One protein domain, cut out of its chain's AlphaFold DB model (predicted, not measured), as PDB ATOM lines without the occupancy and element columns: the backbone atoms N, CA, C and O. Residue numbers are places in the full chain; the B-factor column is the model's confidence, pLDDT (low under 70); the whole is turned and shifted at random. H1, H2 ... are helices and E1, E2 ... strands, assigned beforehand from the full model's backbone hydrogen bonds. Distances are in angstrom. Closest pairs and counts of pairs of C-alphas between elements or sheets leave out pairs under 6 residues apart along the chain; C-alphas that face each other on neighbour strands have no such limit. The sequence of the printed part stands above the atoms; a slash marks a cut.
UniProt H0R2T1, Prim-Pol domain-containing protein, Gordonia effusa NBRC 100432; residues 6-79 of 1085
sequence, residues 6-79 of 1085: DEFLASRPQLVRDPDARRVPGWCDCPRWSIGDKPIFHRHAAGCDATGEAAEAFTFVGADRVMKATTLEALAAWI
ATOM      1  N   ASP A   6       1.328  37.372 -18.319       89.25
ATOM      2  CA  ASP A   6       0.863  36.768 -17.066       89.25
ATOM      3  C   ASP A   6      -0.652  36.512 -17.088       89.25
ATOM      4  O   ASP A   6      -1.100  35.445 -16.664       89.25
ATOM      5  N   GLU A   7      -1.445  37.430 -17.653       90.56
ATOM      6  CA  GLU A   7      -2.880  37.216 -17.908       90.56
ATOM      7  C   GLU A   7      -3.110  36.075 -18.914       90.56
ATOM      8  O   GLU A   7      -4.011  35.248 -18.725       90.56
ATOM      9  N   PHE A   8      -2.241  35.970 -19.927       91.44
ATOM     10  CA  PHE A   8      -2.255  34.884 -20.904       91.44
ATOM     11  C   PHE A   8      -2.038  33.512 -20.256       91.44
ATOM     12  O   PHE A   8      -2.778  32.574 -20.559       91.44
ATOM     13  N   LEU A   9      -1.064  33.387 -19.348       92.00
ATOM     14  CA  LEU A   9      -0.812  32.140 -18.621       92.00
ATOM     15  C   LEU A   9      -1.913  31.831 -17.601       92.00
ATOM     16  O   LEU A   9      -2.349  30.684 -17.502       92.00
ATOM     17  N   ALA A  10      -2.395  32.837 -16.867       89.88
ATOM     18  CA  ALA A  10      -3.421  32.655 -15.840       89.88
ATOM     19  C   ALA A  10      -4.745  32.117 -16.411       89.88
ATOM     20  O   ALA A  10      -5.424  31.321 -15.765       89.88
ATOM     21  N   SER A  11      -5.096  32.515 -17.635       90.75
ATOM     22  CA  SER A  11      -6.298  32.047 -18.335       90.75
ATOM     23  C   SER A  11      -6.122  30.700 -19.054       90.75
ATOM     24  O   SER A  11      -7.099  30.150 -19.565       90.75
ATOM     25  N   ARG A  12      -4.901  30.143 -19.098       92.75
ATOM     26  CA  ARG A  12      -4.552  28.923 -19.848       92.75
ATOM     27  C   ARG A  12      -3.801  27.917 -18.962       92.75
ATOM     28  O   ARG A  12      -2.621  27.646 -19.194       92.75
ATOM     29  N   PRO A  13      -4.478  27.304 -17.972       90.38
ATOM     30  CA  PRO A  13      -3.852  26.392 -17.007       90.38
ATOM     31  C   PRO A  13      -3.304  25.099 -17.633       90.38
ATOM     32  O   PRO A  13      -2.592  24.351 -16.967       90.38
ATOM     33  N   GLN A  14      -3.619  24.818 -18.901       91.50
ATOM     34  CA  GLN A  14      -3.030  23.718 -19.662       91.50
ATOM     35  C   GLN A  14      -1.574  23.952 -20.078       91.50
ATOM     36  O   GLN A  14      -0.898  22.998 -20.466       91.50
ATOM     37  N   LEU A  15      -1.102  25.201 -20.028       91.56
ATOM     38  CA  LEU A  15       0.274  25.564 -20.338       91.56
ATOM     39  C   LEU A  15       1.146  25.381 -19.103       91.56
ATOM     40  O   LEU A  15       1.040  26.121 -18.126       91.56
ATOM     41  N   VAL A  16       2.056  24.417 -19.171       88.00
ATOM     42  CA  VAL A  16       3.018  24.161 -18.102       88.00
ATOM     43  C   VAL A  16       4.378  24.666 -18.551       88.00
ATOM     44  O   VAL A  16       4.846  24.334 -19.643       88.00
ATOM     45  N   ARG A  17       5.008  25.494 -17.713       86.88
ATOM     46  CA  ARG A  17       6.403  25.881 -17.915       86.88
ATOM     47  C   ARG A  17       7.270  24.649 -17.715       86.88
ATOM     48  O   ARG A  17       7.132  23.976 -16.700       86.88
ATOM     49  N   ASP A  18       8.169  24.396 -18.649       78.31
ATOM     50  CA  ASP A  18       9.156  23.339 -18.510       78.31
ATOM     51  C   ASP A  18      10.190  23.752 -17.440       78.31
ATOM     52  O   ASP A  18      10.917  24.728 -17.660       78.31
ATOM     53  N   PRO A  19      10.201  23.119 -16.249       53.38
ATOM     54  CA  PRO A  19      11.032  23.562 -15.132       53.38
ATOM     55  C   PRO A  19      12.520  23.263 -15.360       53.38
ATOM     56  O   PRO A  19      13.359  23.987 -14.834       53.38
ATOM     57  N   ASP A  20      12.821  22.269 -16.203       51.09
ATOM     58  CA  ASP A  20      14.158  21.787 -16.542       51.09
ATOM     59  C   ASP A  20      14.277  21.667 -18.064       51.09
ATOM     60  O   ASP A  20      14.538  20.583 -18.595       51.09
ATOM     61  N   ALA A  21      14.069  22.767 -18.796       52.38
ATOM     62  CA  ALA A  21      14.404  22.804 -20.215       52.38
ATOM     63  C   ALA A  21      15.925  22.600 -20.359       52.38
ATOM     64  O   ALA A  21      16.692  23.559 -20.421       52.38
ATOM     65  N   ARG A  22      16.374  21.334 -20.343       43.97
ATOM     66  CA  ARG A  22      17.751  20.942 -20.640       43.97
ATOM     67  C   ARG A  22      18.116  21.630 -21.947       43.97
ATOM     68  O   ARG A  22      17.321  21.591 -22.887       43.97
ATOM     69  N   ARG A  23      19.290  22.267 -21.980       46.16
ATOM     70  CA  ARG A  23      19.853  22.883 -23.185       46.16
ATOM     71  C   ARG A  23      19.696  21.917 -24.353       46.16
ATOM     72  O   ARG A  23      20.361  20.887 -24.376       46.16
ATOM     73  N   VAL A  24      18.803  22.239 -25.284       46.16
ATOM     74  CA  VAL A  24      18.652  21.497 -26.537       46.16
ATOM     75  C   VAL A  24      19.664  22.116 -27.502       46.16
ATOM     76  O   VAL A  24      19.534  23.302 -27.807       46.16
ATOM     77  N   PRO A  25      20.700  21.388 -27.952       38.69
ATOM     78  CA  PRO A  25      21.684  21.937 -28.881       38.69
ATOM     79  C   PRO A  25      21.001  22.499 -30.139       38.69
ATOM     80  O   PRO A  25      20.207  21.814 -30.778       38.69
ATOM     81  N   GLY A  26      21.279  23.765 -30.467       48.41
ATOM     82  CA  GLY A  26      20.630  24.497 -31.565       48.41
ATOM     83  C   GLY A  26      19.380  25.296 -31.170       48.41
ATOM     84  O   GLY A  26      18.825  25.996 -32.012       48.41
ATOM     85  N   TRP A  27      18.930  25.219 -29.916       56.62
ATOM     86  CA  TRP A  27      17.838  26.033 -29.370       56.62
ATOM     87  C   TRP A  27      18.386  26.959 -28.277       56.62
ATOM     88  O   TRP A  27      19.359  26.633 -27.598       56.62
ATOM     89  N   CYS A  28      17.777  28.132 -28.101       66.00
ATOM     90  CA  CYS A  28      18.182  29.069 -27.054       66.00
ATOM     91  C   CYS A  28      17.682  28.639 -25.662       66.00
ATOM     92  O   CYS A  28      16.688  27.925 -25.532       66.00
ATOM     93  N   ASP A  29      18.318  29.165 -24.612       73.19
ATOM     94  CA  ASP A  29      17.964  28.924 -23.199       73.19
ATOM     95  C   ASP A  29      16.680  29.642 -22.740       73.19
ATOM     96  O   ASP A  29      16.385  29.735 -21.545       73.19
ATOM     97  N   CYS A  30      15.927  30.220 -23.672       78.19
ATOM     98  CA  CYS A  30      14.744  30.985 -23.327       78.19
ATOM     99  C   CYS A  30      13.629  30.070 -22.783       78.19
ATOM    100  O   CYS A  30      13.497  28.927 -23.230       78.19
ATOM    101  N   PRO A  31      12.803  30.554 -21.834       82.38
ATOM    102  CA  PRO A  31      11.735  29.758 -21.243       82.38
ATOM    103  C   PRO A  31      10.812  29.108 -22.283       82.38
ATOM    104  O   PRO A  31      10.424  29.724 -23.282       82.38
ATOM    105  N   ARG A  32      10.431  27.858 -22.005       84.62
ATOM    106  CA  ARG A  32       9.589  27.016 -22.857       84.62
ATOM    107  C   ARG A  32       8.318  26.604 -22.126       84.62
ATOM    108  O   ARG A  32       8.351  26.286 -20.934       84.62
ATOM    109  N   TRP A  33       7.215  26.560 -22.866       89.31
ATOM    110  CA  TRP A  33       5.932  26.057 -22.389       89.31
ATOM    111  C   TRP A  33       5.479  24.867 -23.221       89.31
ATOM    112  O   TRP A  33       5.689  24.814 -24.438       89.31
ATOM    113  N   SER A  34       4.822  23.937 -22.542       85.38
ATOM    114  CA  SER A  34       4.333  22.682 -23.097       85.38
ATOM    115  C   SER A  34       2.860  22.484 -22.761       85.38
ATOM    116  O   SER A  34       2.361  22.984 -21.751       85.38
ATOM    117  N   ILE A  35       2.177  21.712 -23.603       85.56
ATOM    118  CA  ILE A  35       0.882  21.110 -23.280       85.56
ATOM    119  C   ILE A  35       1.107  19.606 -23.206       85.56
ATOM    120  O   ILE A  35       1.516  18.981 -24.187       85.56
ATOM    121  N   GLY A  36       0.884  19.035 -22.023       79.38
ATOM    122  CA  GLY A  36       1.316  17.670 -21.733       79.38
ATOM    123  C   GLY A  36       2.843  17.568 -21.796       79.38
ATOM    124  O   GLY A  36       3.548  18.387 -21.214       79.38
ATOM    125  N   ASP A  37       3.352  16.580 -22.527       70.62
ATOM    126  CA  ASP A  37       4.784  16.367 -22.768       70.62
ATOM    127  C   ASP A  37       5.300  17.017 -24.064       70.62
ATOM    128  O   ASP A  37       6.457  16.825 -24.441       70.62
ATOM    129  N   LYS A  38       4.457  17.795 -24.757       73.44
ATOM    130  CA  LYS A  38       4.782  18.385 -26.059       73.44
ATOM    131  C   LYS A  38       5.038  19.890 -25.939       73.44
ATOM    132  O   LYS A  38       4.092  20.620 -25.620       73.44
ATOM    133  N   PRO A  39       6.244  20.375 -26.294       77.19
ATOM    134  CA  PRO A  39       6.519  21.802 -26.452       77.19
ATOM    135  C   PRO A  39       5.496  22.476 -27.359       77.19
ATOM    136  O   PRO A  39       5.114  21.894 -28.376       77.19
ATOM    137  N   ILE A  40       5.049  23.680 -27.006       83.38
ATOM    138  CA  ILE A  40       4.098  24.448 -27.819       83.38
ATOM    139  C   ILE A  40       4.637  25.822 -28.226       83.38
ATOM    140  O   ILE A  40       4.489  26.192 -29.390       83.38
ATOM    141  N   PHE A  41       5.294  26.557 -27.323       87.69
ATOM    142  CA  PHE A  41       5.912  27.842 -27.654       87.69
ATOM    143  C   PHE A  41       7.083  28.204 -26.731       87.69
ATOM    144  O   PHE A  41       7.249  27.655 -25.638       87.69
ATOM    145  N   HIS A  42       7.886  29.153 -27.207       86.81
ATOM    146  CA  HIS A  42       9.029  29.760 -26.535       86.81
ATOM    147  C   HIS A  42       8.792  31.259 -26.384       86.81
ATOM    148  O   HIS A  42       8.278  31.901 -27.304       86.81
ATOM    149  N   ARG A  43       9.204  31.813 -25.243       87.38
ATOM    150  CA  ARG A  43       9.253  33.262 -25.014       87.38
ATOM    151  C   ARG A  43      10.706  33.678 -24.972       87.38
ATOM    152  O   ARG A  43      11.398  33.384 -24.001       87.38
ATOM    153  N   HIS A  44      11.147  34.355 -26.018       84.94
ATOM    154  CA  HIS A  44      12.515  34.821 -26.164       84.94
ATOM    155  C   HIS A  44      12.713  36.134 -25.422       84.94
ATOM    156  O   HIS A  44      11.893  37.049 -25.529       84.94
ATOM    157  N   ALA A  45      13.816  36.228 -24.681       79.25
ATOM    158  CA  ALA A  45      14.260  37.499 -24.128       79.25
ATOM    159  C   ALA A  45      14.682  38.450 -25.261       79.25
ATOM    160  O   ALA A  45      15.110  38.004 -26.329       79.25
ATOM    161  N   ALA A  46      14.582  39.758 -25.023       77.25
ATOM    162  CA  ALA A  46      15.076  40.765 -25.959       77.25
ATOM    163  C   ALA A  46      16.569  40.539 -26.262       77.25
ATOM    164  O   ALA A  46      17.369  40.368 -25.340       77.25
ATOM    165  N   GLY A  47      16.939  40.533 -27.546       67.56
ATOM    166  CA  GLY A  47      18.307  40.273 -27.998       67.56
ATOM    167  C   GLY A  47      18.720  38.799 -27.986       67.56
ATOM    168  O   GLY A  47      19.911  38.512 -27.966       67.56
ATOM    169  N   CYS A  48      17.771  37.857 -27.969       76.25
ATOM    170  CA  CYS A  48      18.083  36.432 -28.065       76.25
ATOM    171  C   CYS A  48      18.718  36.079 -29.423       76.25
ATOM    172  O   CYS A  48      18.127  36.346 -30.469       76.25
ATOM    173  N   ASP A  49      19.863  35.388 -29.401       65.94
ATOM    174  CA  ASP A  49      20.610  34.961 -30.597       65.94
ATOM    175  C   ASP A  49      19.783  34.116 -31.585       65.94
ATOM    176  O   ASP A  49      20.078  34.088 -32.776       65.94
ATOM    177  N   ALA A  50      18.732  33.436 -31.108       63.03
ATOM    178  CA  ALA A  50      17.864  32.608 -31.947       63.03
ATOM    179  C   ALA A  50      16.816  33.406 -32.744       63.03
ATOM    180  O   ALA A  50      16.289  32.885 -33.725       63.03
ATOM    181  N   THR A  51      16.488  34.638 -32.339       66.44
ATOM    182  CA  THR A  51      15.496  35.482 -33.035       66.44
ATOM    183  C   THR A  51      16.086  36.778 -33.582       66.44
ATOM    184  O   THR A  51      15.556  37.306 -34.553       66.44
ATOM    185  N   GLY A  52      17.163  37.303 -32.986       63.72
ATOM    186  CA  GLY A  52      17.776  38.580 -33.375       63.72
ATOM    187  C   GLY A  52      16.897  39.814 -33.112       63.72
ATOM    188  O   GLY A  52      17.253  40.919 -33.517       63.72
ATOM    189  N   GLU A  53      15.756  39.641 -32.442       70.38
ATOM    190  CA  GLU A  53      14.754  40.684 -32.202       70.38
ATOM    191  C   GLU A  53      15.159  41.600 -31.036       70.38
ATOM    192  O   GLU A  53      15.589  41.143 -29.976       70.38
ATOM    193  N   ALA A  54      14.979  42.914 -31.205       60.84
ATOM    194  CA  ALA A  54      15.344  43.920 -30.198       60.84
ATOM    195  C   ALA A  54      14.382  43.975 -28.991       60.84
ATOM    196  O   ALA A  54      14.680  44.628 -27.990       60.84
ATOM    197  N   ALA A  55      13.232  43.302 -29.081       71.81
ATOM    198  CA  ALA A  55      12.203  43.216 -28.047       71.81
ATOM    199  C   ALA A  55      11.872  41.747 -27.725       71.81
ATOM    200  O   ALA A  55      12.351  40.834 -28.396       71.81
ATOM    201  N   GLU A  56      11.061  41.509 -26.688       74.31
ATOM    202  CA  GLU A  56      10.561  40.159 -26.397       74.31
ATOM    203  C   GLU A  56       9.795  39.595 -27.600       74.31
ATOM    204  O   GLU A  56       8.911  40.253 -28.151       74.31
ATOM    205  N   ALA A  57      10.122  38.361 -27.978       80.81
ATOM    206  CA  ALA A  57       9.540  37.687 -29.133       80.81
ATOM    207  C   ALA A  57       8.971  36.322 -28.741       80.81
ATOM    208  O   ALA A  57       9.431  35.683 -27.792       80.81
ATOM    209  N   PHE A  58       7.986  35.843 -29.497       84.75
ATOM    210  CA  PHE A  58       7.404  34.520 -29.301       84.75
ATOM    211  C   PHE A  58       7.632  33.671 -30.541       84.75
ATOM    212  O   PHE A  58       7.488  34.141 -31.667       84.75
ATOM    213  N   THR A  59       7.944  32.397 -30.339       82.25
ATOM    214  CA  THR A  59       7.921  31.411 -31.424       82.25
ATOM    215  C   THR A  59       7.092  30.215 -31.004       82.25
ATOM    216  O   THR A  59       7.223  29.759 -29.869       82.25
ATOM    217  N   PHE A  60       6.281  29.676 -31.904       79.12
ATOM    218  CA  PHE A  60       5.452  28.503 -31.640       79.12
ATOM    219  C   PHE A  60       5.756  27.364 -32.612       79.12
ATOM    220  O   PHE A  60       6.242  27.596 -33.717       79.12
ATOM    221  N   VAL A  61       5.442  26.137 -32.201       68.19
ATOM    222  CA  VAL A  61       5.571  24.941 -33.042       68.19
ATOM    223  C   VAL A  61       4.256  24.719 -33.790       68.19
ATOM    224  O   VAL A  61       3.254  24.339 -33.181       68.19
ATOM    225  N   GLY A  62       4.252  24.960 -35.104       59.59
ATOM    226  CA  GLY A  62       3.081  24.753 -35.962       59.59
ATOM    227  C   GLY A  62       2.692  23.277 -36.139       59.59
ATOM    228  O   GLY A  62       3.362  22.368 -35.651       59.59
ATOM    229  N   ALA A  63       1.596  23.013 -36.861       54.22
ATOM    230  CA  ALA A  63       1.176  21.643 -37.197       54.22
ATOM    231  C   ALA A  63       2.168  20.922 -38.137       54.22
ATOM    232  O   ALA A  63       2.301  19.704 -38.074       54.22
ATOM    233  N   ASP A  64       2.907  21.692 -38.939       49.88
ATOM    234  CA  ASP A  64       4.064  21.277 -39.744       49.88
ATOM    235  C   ASP A  64       5.333  21.045 -38.910       49.88
ATOM    236  O   ASP A  64       6.369  20.673 -39.450       49.88
ATOM    237  N   ARG A  65       5.248  21.255 -37.590       49.59
ATOM    238  CA  ARG A  65       6.328  21.081 -36.612       49.59
ATOM    239  C   ARG A  65       7.541  21.982 -36.831       49.59
ATOM    240  O   ARG A  65       8.591  21.750 -36.241       49.59
ATOM    241  N   VAL A  66       7.365  23.056 -37.594       53.56
ATOM    242  CA  VAL A  66       8.364  24.110 -37.771       53.56
ATOM    243  C   VAL A  66       8.136  25.207 -36.729       53.56
ATOM    244  O   VAL A  66       6.994  25.557 -36.412       53.56
ATOM    245  N   MET A  67       9.229  25.755 -36.192       64.94
ATOM    246  CA  MET A  67       9.197  26.914 -35.299       64.94
ATOM    247  C   MET A  67       8.882  28.182 -36.094       64.94
ATOM    248  O   MET A  67       9.607  28.539 -37.019       64.94
ATOM    249  N   LYS A  68       7.800  28.872 -35.730       72.19
ATOM    250  CA  LYS A  68       7.320  30.081 -36.412       72.19
ATOM    251  C   LYS A  68       7.299  31.259 -35.455       72.19
ATOM    252  O   LYS A  68       6.767  31.140 -34.352       72.19
ATOM    253  N   ALA A  69       7.856  32.390 -35.881       79.50
ATOM    254  CA  ALA A  69       7.760  33.649 -35.149       79.50
ATOM    255  C   ALA A  69       6.304  34.128 -35.076       79.50
ATOM    256  O   ALA A  69       5.527  33.935 -36.014       79.50
ATOM    257  N   THR A  70       5.919  34.719 -33.946       85.19
ATOM    258  CA  THR A  70       4.552  35.187 -33.701       85.19
ATOM    259  C   THR A  70       4.500  36.286 -32.638       85.19
ATOM    260  O   THR A  70       5.481  36.558 -31.946       85.19
ATOM    261  N   THR A  71       3.331  36.908 -32.489       87.56
ATOM    262  CA  THR A  71       3.029  37.865 -31.416       87.56
ATOM    263  C   THR A  71       2.226  37.193 -30.304       87.56
ATOM    264  O   THR A  71       1.592  36.161 -30.523       87.56
ATOM    265  N   LEU A  72       2.204  37.788 -29.105       86.94
ATOM    266  CA  LEU A  72       1.376  37.284 -28.002       86.94
ATOM    267  C   LEU A  72      -0.119  37.264 -28.361       86.94
ATOM    268  O   LEU A  72      -0.812  36.319 -28.012       86.94
ATOM    269  N   GLU A  73      -0.605  38.260 -29.107       87.50
ATOM    270  CA  GLU A  73      -1.997  38.321 -29.569       87.50
ATOM    271  C   GLU A  73      -2.331  37.179 -30.542       87.50
ATOM    272  O   GLU A  73      -3.348  36.504 -30.389       87.50
ATOM    273  N   ALA A  74      -1.444  36.897 -31.501       86.50
ATOM    274  CA  ALA A  74      -1.615  35.779 -32.424       86.50
ATOM    275  C   ALA A  74      -1.507  34.422 -31.705       86.50
ATOM    276  O   ALA A  74      -2.264  33.496 -32.002       86.50
ATOM    277  N   LEU A  75      -0.618  34.310 -30.712       88.12
ATOM    278  CA  LEU A  75      -0.505  33.134 -29.848       88.12
ATOM    279  C   LEU A  75      -1.771  32.930 -28.997       88.12
ATOM    280  O   LEU A  75      -2.248  31.804 -28.873       88.12
ATOM    281  N   ALA A  76      -2.343  34.010 -28.458       88.75
ATOM    282  CA  ALA A  76      -3.585  34.018 -27.689       88.75
ATOM    283  C   ALA A  76      -4.811  33.636 -28.525       88.75
ATOM    284  O   ALA A  76      -5.687  32.934 -28.018       88.75
ATOM    285  N   ALA A  77      -4.856  34.055 -29.793       87.44
ATOM    286  CA  ALA A  77      -5.885  33.652 -30.746       87.44
ATOM    287  C   ALA A  77      -5.751  32.176 -31.154       87.44
ATOM    288  O   ALA A  77      -6.754  31.497 -31.374       87.44
ATOM    289  N   TRP A  78      -4.518  31.672 -31.245       88.06
ATOM    290  CA  TRP A  78      -4.247  30.291 -31.633       88.06
ATOM    291  C   TRP A  78      -4.463  29.293 -30.488       88.06
ATOM    292  O   TRP A  78      -5.018  28.223 -30.724       88.06
ATOM    293  N   ILE A  79      -4.065  29.634 -29.257       90.00
ATOM    294  CA  ILE A  79      -4.246  28.802 -28.058       90.00
ATOM    295  C   ILE A  79      -5.472  29.316 -27.290       90.00
ATOM    296  O   ILE A  79      -5.353  30.294 -26.544       90.00
TER     297      ILE A  79
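This is residues 6 to 79 of the 1085 residues of the protein "Prim-Pol domain-containing protein" of Gordonia effusa NBRC 100432 (UniProt H0R2T1). A small twisted sheet of four strands, E1 to E4, makes the core, with the short helix H2 packed over one face along the inner strand E3. The short helix H1 lies beyond the sheet, close to H2, and two long loops, residues 18 to 31 and 45 to 56, reach out on the side of the sheet away from the helices. The printed part has 74 residues, with two named helices and four named strands in the order H1, E1, E2, E3, E4, H2; the sheet's order is E1, E2, E3, E4, all antiparallel. The class is mixed, helices and strands, with under half of the residues in named elements. The whole is compact and rounded, with a radius of gyration of the C-alphas of 11.9 A and spans of 29 by 26 by 25 A.

H1 is residues 6 to 10, beginning at C-alpha 6 (0.863, 36.768, -17.066). E1 is residues 32 to 35, 10.5 A long. E2, residues 38 to 44, is the longest strand at 18.2 A and begins at C-alpha 38 (4.782, 18.385, -26.059). E3 is residues 57 to 61, 13.9 A, and E4 is residues 67 to 70, 9.6 A. H2 is residues 72 to 78, 9.7 A, ending at C-alpha 78 (-4.247, 30.291, -31.633).

The four strands form a meander, each the antiparallel neighbour of the one before, with edge strands E1 and E4. Residues 16 to 17 pair antiparallel with residues 33 to 34 of E1. In the hairpin E1 and E2, N 33 and O 41 are 3.0 A apart, within hydrogen-bond range. In the hairpin E2 and E3, N 42 and O 59 are 2.8 A apart. In the hairpin E3 and E4, N 68 and O 60 are 2.8 A apart. From edge to edge the strands' lines turn by 78 degrees. H2 is on the sheet at a height over the sheet of 10.0 A; it lies over E3 and runs along the strands, at 2 degrees to E3 on the local plane. The closest C-alphas of E3 and H2, those of Phe 58 and Leu 72, are 6.8 A apart. H1 is not on the sheet. H1 and H2 are close but not clearly touching; their closest C-alphas, those of Phe 8 and Ala 76, are 7.0 A apart. In H1 and H2 every O i to N i+4 pair is within hydrogen-bond range.

The C-alphas farthest apart, those of Ser 11 and Pro 25, are 31.6 A apart. The printed part has no cut. The links from H1 to E1, 21 residues, and from E2 to E3, 12 residues, are long. The mean pLDDT of the printed part is 75.2; residues 19 to 28, 47, 49 to 52, 54 and 61 to 67 are under 70.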